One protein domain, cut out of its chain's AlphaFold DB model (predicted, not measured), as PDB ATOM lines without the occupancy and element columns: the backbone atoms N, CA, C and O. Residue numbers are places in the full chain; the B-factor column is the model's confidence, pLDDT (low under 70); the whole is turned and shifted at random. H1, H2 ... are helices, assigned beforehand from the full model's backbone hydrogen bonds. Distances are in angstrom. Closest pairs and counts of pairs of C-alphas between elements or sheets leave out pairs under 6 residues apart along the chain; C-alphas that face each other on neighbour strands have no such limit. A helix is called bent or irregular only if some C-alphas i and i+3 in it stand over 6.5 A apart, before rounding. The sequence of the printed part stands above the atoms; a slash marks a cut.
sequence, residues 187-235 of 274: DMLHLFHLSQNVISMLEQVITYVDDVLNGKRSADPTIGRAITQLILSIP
ATOM      1  N   ASP A 187      23.483 -45.536 -14.451       74.75
ATOM      2  CA  ASP A 187      24.519 -45.705 -13.426       74.75
ATOM      3  C   ASP A 187      25.897 -45.292 -13.970       74.75
ATOM      4  O   ASP A 187      26.746 -44.782 -13.235       74.75
ATOM      5  N   MET A 188      26.110 -45.440 -15.284       77.44
ATOM      6  CA  MET A 188      27.325 -45.007 -15.965       77.44
ATOM      7  C   MET A 188      27.549 -43.487 -15.891       77.44
ATOM      8  O   MET A 188      28.682 -43.054 -15.668       77.44
ATOM      9  N   LEU A 189      26.504 -42.668 -16.035       78.56
ATOM     10  CA  LEU A 189      26.610 -41.209 -15.916       78.56
ATOM     11  C   LEU A 189      26.934 -40.799 -14.479       78.56
ATOM     12  O   LEU A 189      27.776 -39.928 -14.259       78.56
ATOM     13  N   HIS A 190      26.319 -41.457 -13.495       76.19
ATOM     14  CA  HIS A 190      26.635 -41.212 -12.091       76.19
ATOM     15  C   HIS A 190      28.098 -41.565 -11.777       76.19
ATOM     16  O   HIS A 190      28.821 -40.749 -11.203       76.19
ATOM     17  N   LEU A 191      28.575 -42.727 -12.240       81.25
ATOM     18  CA  LEU A 191      29.980 -43.128 -12.112       81.25
ATOM     19  C   LEU A 191      30.934 -42.153 -12.812       81.25
ATOM     20  O   LEU A 191      32.000 -41.850 -12.275       81.25
ATOM     21  N   PHE A 192      30.556 -41.629 -13.980       83.75
ATOM     22  CA  PHE A 192      31.342 -40.618 -14.682       83.75
ATOM     23  C   PHE A 192      31.491 -39.338 -13.850       83.75
ATOM     24  O   PHE A 192      32.604 -38.841 -13.676       83.75
ATOM     25  N   HIS A 193      30.398 -38.837 -13.267       80.56
ATOM     26  CA  HIS A 193      30.443 -37.667 -12.389       80.56
ATOM     27  C   HIS A 193      31.268 -37.909 -11.119       80.56
ATOM     28  O   HIS A 193      32.065 -37.049 -10.740       80.56
ATOM     29  N   LEU A 194      31.134 -39.078 -10.486       82.25
ATOM     30  CA  LEU A 194      31.954 -39.448  -9.329       82.25
ATOM     31  C   LEU A 194      33.445 -39.498  -9.686       82.25
ATOM     32  O   LEU A 194      34.268 -38.957  -8.949       82.25
ATOM     33  N   SER A 195      33.792 -40.081 -10.836       87.69
ATOM     34  CA  SER A 195      35.168 -40.107 -11.344       87.69
ATOM     35  C   SER A 195      35.716 -38.691 -11.546       87.69
ATOM     36  O   SER A 195      36.802 -38.370 -11.064       87.69
ATOM     37  N   GLN A 196      34.931 -37.803 -12.162       87.94
ATOM     38  CA  GLN A 196      35.324 -36.409 -12.371       87.94
ATOM     39  C   GLN A 196      35.543 -35.660 -11.046       87.94
ATOM     40  O   GLN A 196      36.494 -34.887 -10.920       87.94
ATOM     41  N   ASN A 197      34.703 -35.917 -10.040       86.81
ATOM     42  CA  ASN A 197      34.868 -35.345  -8.704       86.81
ATOM     43  C   ASN A 197      36.162 -35.835  -8.038       86.81
ATOM     44  O   ASN A 197      36.893 -35.027  -7.469       86.81
ATOM     45  N   VAL A 198      36.482 -37.131  -8.144       89.75
ATOM     46  CA  VAL A 198      37.737 -37.699  -7.620       89.75
ATOM     47  C   VAL A 198      38.954 -37.091  -8.319       89.75
ATOM     48  O   VAL A 198      39.924 -36.742  -7.647       89.75
ATOM     49  N   ILE A 199      38.896 -36.905  -9.641       92.44
ATOM     50  CA  ILE A 199      39.960 -36.238 -10.404       92.44
ATOM     51  C   ILE A 199      40.148 -34.802  -9.906       92.44
ATOM     52  O   ILE A 199      41.269 -34.413  -9.590       92.44
ATOM     53  N   SER A 200      39.063 -34.042  -9.739       93.12
ATOM     54  CA  SER A 200      39.137 -32.668  -9.230       93.12
ATOM     55  C   SER A 200      39.700 -32.596  -7.803       93.12
ATOM     56  O   SER A 200      40.519 -31.727  -7.501       93.12
ATOM     57  N   MET A 201      39.326 -33.530  -6.920       90.12
ATOM     58  CA  MET A 201      39.918 -33.625  -5.579       90.12
ATOM     59  C   MET A 201      41.419 -33.931  -5.644       90.12
ATOM     60  O   MET A 201      42.199 -33.352  -4.889       90.12
ATOM     61  N   LEU A 202      41.844 -34.808  -6.558       90.94
ATOM     62  CA  LEU A 202      43.256 -35.124  -6.752       90.94
ATOM     63  C   LEU A 202      44.037 -33.918  -7.294       90.94
ATOM     64  O   LEU A 202      45.127 -33.639  -6.802       90.94
ATOM     65  N   GLU A 203      43.473 -33.161  -8.235       94.12
ATOM     66  CA  GLU A 203      44.060 -31.913  -8.743       94.12
ATOM     67  C   GLU A 203      44.267 -30.880  -7.625       94.12
ATOM     68  O   GLU A 203      45.317 -30.233  -7.565       94.12
ATOM     69  N   GLN A 204      43.317 -30.757  -6.692       91.00
ATOM     70  CA  GLN A 204      43.466 -29.889  -5.518       91.00
ATOM     71  C   GLN A 204      44.620 -30.339  -4.614       91.00
ATOM     72  O   GLN A 204      45.382 -29.502  -4.126       91.00
ATOM     73  N   VAL A 205      44.782 -31.650  -4.412       90.44
ATOM     74  CA  VAL A 205      45.898 -32.207  -3.631       90.44
ATOM     75  C   VAL A 205      47.234 -31.974  -4.337       90.44
ATOM     76  O   VAL A 205      48.192 -31.570  -3.681       90.44
ATOM     77  N   ILE A 206      47.306 -32.165  -5.658       90.69
ATOM     78  CA  ILE A 206      48.515 -31.894  -6.452       90.69
ATOM     79  C   ILE A 206      48.891 -30.413  -6.346       90.69
ATOM     80  O   ILE A 206      50.020 -30.095  -5.980       90.69
ATOM     81  N   THR A 207      47.923 -29.516  -6.550       92.81
ATOM     82  CA  THR A 207      48.128 -28.063  -6.433       92.81
ATOM     83  C   THR A 207      48.637 -27.684  -5.042       92.81
ATOM     84  O   THR A 207      49.565 -26.890  -4.907       92.81
ATOM     85  N   TYR A 208      48.077 -28.290  -3.989       89.81
ATOM     86  CA  TYR A 208      48.538 -28.080  -2.619       89.81
ATOM     87  C   TYR A 208      49.995 -28.516  -2.418       89.81
ATOM     88  O   TYR A 208      50.771 -27.793  -1.793       89.81
ATOM     89  N   VAL A 209      50.379 -29.684  -2.941       88.94
ATOM     90  CA  VAL A 209      51.758 -30.183  -2.850       88.94
ATOM     91  C   VAL A 209      52.714 -29.265  -3.612       88.94
ATOM     92  O   VAL A 209      53.755 -28.902  -3.064       88.94
ATOM     93  N   ASP A 210      52.344 -28.818  -4.810       91.62
ATOM     94  CA  ASP A 210      53.143 -27.878  -5.602       91.62
ATOM     95  C   ASP A 210      53.311 -26.525  -4.895       91.62
ATOM     96  O   ASP A 210      54.402 -25.954  -4.893       91.62
ATOM     97  N   ASP A 211      52.272 -26.006  -4.238       90.44
ATOM     98  CA  ASP A 211      52.353 -24.755  -3.475       90.44
ATOM     99  C   ASP A 211      53.252 -24.869  -2.235       90.44
ATOM    100  O   ASP A 211      53.945 -23.907  -1.880       90.44
ATOM    101  N   VAL A 212      53.279 -26.037  -1.588       90.38
ATOM    102  CA  VAL A 212      54.194 -26.324  -0.474       90.38
ATOM    103  C   VAL A 212      55.633 -26.473  -0.981       90.38
ATOM    104  O   VAL A 212      56.545 -25.912  -0.374       90.38
ATOM    105  N   LEU A 213      55.848 -27.157  -2.112       89.00
ATOM    106  CA  LEU A 213      57.169 -27.294  -2.741       89.00
ATOM    107  C   LEU A 213      57.740 -25.943  -3.189       89.00
ATOM    108  O   LEU A 213      58.923 -25.675  -2.992       89.00
ATOM    109  N   ASN A 214      56.891 -25.067  -3.731       90.94
ATOM    110  CA  ASN A 214      57.255 -23.708  -4.136       90.94
ATOM    111  C   ASN A 214      57.389 -22.729  -2.952       90.94
ATOM    112  O   ASN A 214      57.660 -21.546  -3.162       90.94
ATOM    113  N   GLY A 215      57.177 -23.186  -1.712       86.38
ATOM    114  CA  GLY A 215      57.333 -22.381  -0.499       86.38
ATOM    115  C   GLY A 215      56.246 -21.321  -0.280       86.38
ATOM    116  O   GLY A 215      56.416 -20.450   0.570       86.38
ATOM    117  N   LYS A 216      55.127 -21.374  -1.017       83.88
ATOM    118  CA  LYS A 216      54.007 -20.426  -0.866       83.88
ATOM    119  C   LYS A 216      53.145 -20.723   0.363       83.88
ATOM    120  O   LYS A 216      52.479 -19.822   0.869       83.88
ATOM    121  N   ARG A 217      53.135 -21.975   0.841       79.94
ATOM    122  CA  ARG A 217      52.317 -22.436   1.973       79.94
ATOM    123  C   ARG A 217      53.145 -23.260   2.958       79.94
ATOM    124  O   ARG A 217      54.000 -24.039   2.551       79.94
ATOM    125  N   SER A 218      52.887 -23.106   4.259       79.56
ATOM    126  CA  SER A 218      53.543 -23.907   5.300       79.56
ATOM    127  C   SER A 218      53.099 -25.368   5.225       79.56
ATOM    128  O   SER A 218      51.900 -25.640   5.162       79.56
ATOM    129  N   ALA A 219      54.052 -26.299   5.277       79.88
ATOM    130  CA  ALA A 219      53.765 -27.728   5.267       79.88
ATOM    131  C   ALA A 219      53.008 -28.153   6.538       79.88
ATOM    132  O   ALA A 219      53.548 -28.081   7.642       79.88
ATOM    133  N   ASP A 220      51.769 -28.625   6.380       88.25
ATOM    134  CA  ASP A 220      51.017 -29.266   7.461       88.25
ATOM    135  C   ASP A 220      51.393 -30.763   7.570       88.25
ATOM    136  O   ASP A 220      51.156 -31.531   6.625       88.25
ATOM    137  N   PRO A 221      51.960 -31.218   8.705       85.81
ATOM    138  CA  PRO A 221      52.346 -32.615   8.894       85.81
ATOM    139  C   PRO A 221      51.151 -33.580   8.948       85.81
ATOM    140  O   PRO A 221      51.324 -34.769   8.673       85.81
ATOM    141  N   THR A 222      49.944 -33.115   9.287       90.00
ATOM    142  CA  THR A 222      48.743 -33.967   9.324       90.00
ATOM    143  C   THR A 222      48.311 -34.370   7.914       90.00
ATOM    144  O   THR A 222      48.124 -35.559   7.643       90.00
ATOM    145  N   ILE A 223      48.273 -33.405   6.991       87.19
ATOM    146  CA  ILE A 223      47.951 -33.619   5.576       87.19
ATOM    147  C   ILE A 223      49.030 -34.477   4.908       87.19
ATOM    148  O   ILE A 223      48.708 -35.436   4.210       87.19
ATOM    149  N   GLY A 224      50.313 -34.212   5.182       86.94
ATOM    150  CA  GLY A 224      51.412 -35.026   4.650       86.94
ATOM    151  C   GLY A 224      51.314 -36.504   5.057       86.94
ATOM    152  O   GLY A 224      51.522 -37.399   4.233       86.94
ATOM    153  N   ARG A 225      50.924 -36.781   6.311       89.62
ATOM    154  CA  ARG A 225      50.673 -38.153   6.786       89.62
ATOM    155  C   ARG A 225      49.473 -38.792   6.094       89.62
ATOM    156  O   ARG A 225      49.576 -39.952   5.705       89.62
ATOM    157  N   ALA A 226      48.378 -38.055   5.917       89.38
ATOM    158  CA  ALA A 226      47.186 -38.551   5.230       89.38
ATOM    159  C   ALA A 226      47.477 -38.912   3.761       89.38
ATOM    160  O   ALA A 226      47.121 -40.000   3.315       89.38
ATOM    161  N   ILE A 227      48.211 -38.059   3.036       87.88
ATOM    162  CA  ILE A 227      48.637 -38.334   1.652       87.88
ATOM    163  C   ILE A 227      49.536 -39.573   1.600       87.88
ATOM    164  O   ILE A 227      49.355 -40.447   0.757       87.88
ATOM    165  N   THR A 228      50.478 -39.694   2.539       88.56
ATOM    166  CA  THR A 228      51.365 -40.864   2.613       88.56
ATOM    167  C   THR A 228      50.567 -42.147   2.851       88.56
ATOM    168  O   THR A 228      50.812 -43.151   2.188       88.56
ATOM    169  N   GLN A 229      49.581 -42.123   3.752       91.25
ATOM    170  CA  GLN A 229      48.688 -43.262   3.980       91.25
ATOM    171  C   GLN A 229      47.881 -43.626   2.728       91.25
ATOM    172  O   GLN A 229      47.731 -44.811   2.445       91.25
ATOM    173  N   LEU A 230      47.416 -42.635   1.962       88.38
ATOM    174  CA  LEU A 230      46.690 -42.853   0.709       88.38
ATOM    175  C   LEU A 230      47.572 -43.464  -0.390       88.38
ATOM    176  O   LEU A 230      47.110 -44.305  -1.150       88.38
ATOM    177  N   ILE A 231      48.849 -43.095  -0.469       87.31
ATOM    178  CA  ILE A 231      49.781 -43.709  -1.430       87.31
ATOM    179  C   ILE A 231      50.143 -45.134  -0.995       87.31
ATOM    180  O   ILE A 231      50.259 -46.033  -1.827       87.31
ATOM    181  N   LEU A 232      50.317 -45.354   0.311       87.88
ATOM    182  CA  LEU A 232      50.667 -46.662   0.867       87.88
ATOM    183  C   LEU A 232      49.502 -47.658   0.864       87.88
ATOM    184  O   LEU A 232      49.752 -48.861   0.928       87.88
ATOM    185  N   SER A 233      48.253 -47.193   0.798       89.44
ATOM    186  CA  SER A 233      47.083 -48.071   0.705       89.44
ATOM    187  C   SER A 233      46.928 -48.715  -0.674       89.44
ATOM    188  O   SER A 233      46.222 -49.715  -0.791       89.44
ATOM    189  N   ILE A 234      47.599 -48.189  -1.705       84.19
ATOM    190  CA  ILE A 234      47.578 -48.749  -3.056       84.19
ATOM    191  C   ILE A 234      48.578 -49.916  -3.125       84.19
ATOM    192  O   ILE A 234      49.793 -49.696  -3.034       84.19
ATOM    193  N   PRO A 235      48.113 -51.169  -3.298       81.81
ATOM    194  CA  PRO A 235      49.009 -52.307  -3.428       81.81
ATOM    195  C   PRO A 235      49.802 -52.200  -4.734       81.81
ATOM    196  O   PRO A 235      49.250 -51.950  -5.805       81.81
TER     197      PRO A 235
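AT A GLANCE: This is residues 187 to 235 of the 274 residues of the protein "MPN domain-containing protein" of Opisthorchis felineus (UniProt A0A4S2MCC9). This is a long helix, H1, followed by a much shorter helix, H2, which folds back so that the two make a loose, lopsided V, with the link of residues 214 to 220 at its closed end. Residues 187 to 204 of H1 stick out free, as do residues 228 to 235 at the end of the shorter arm. The printed part has 49 residues with two named helices, H1 then H2, and no named strand; the class is all helix. The whole is loose, with a radius of gyration of the C-alphas of 13.7 A, and elongated, spanning 41 by 25 by 14 A.

IN THESE COORDINATES: Find C-alpha 187 at (24.519, -45.705, -13.426); from there H1, residues 187 to 213, runs 39.0 A to C-alpha 213 at (57.169, -27.294, -2.741). Next look at C-alpha 221, at (52.346, -32.615, 8.894), where H2, residues 221 to 232, begins; it runs 16.3 A to C-alpha 232 at (50.667, -46.662, 0.867). Neither helix is bent.

HOW THE PARTS SIT: Start from H1: H2 is near it, with no pair of their C-alphas within 8 A but 6 pairs within 10 A. Compare the y values: they rise from C-alpha 187 to C-alpha 213 and fall from C-alpha 221 to C-alpha 232. In H1 and H2 every O i to N i+4 pair is within hydrogen-bond range.

THE WHOLE: Look for the two C-alphas farthest apart at Asp 187 and Gly 215, 42.3 A from each other. The C-alphas of Asp 187 and Pro 235, the first and last printed, are 27.3 A apart. The printed part has no cut, and the link from H1 to H2, 7 residues, is short. The mean pLDDT of the printed part is 86.9, and no printed residue is under 70.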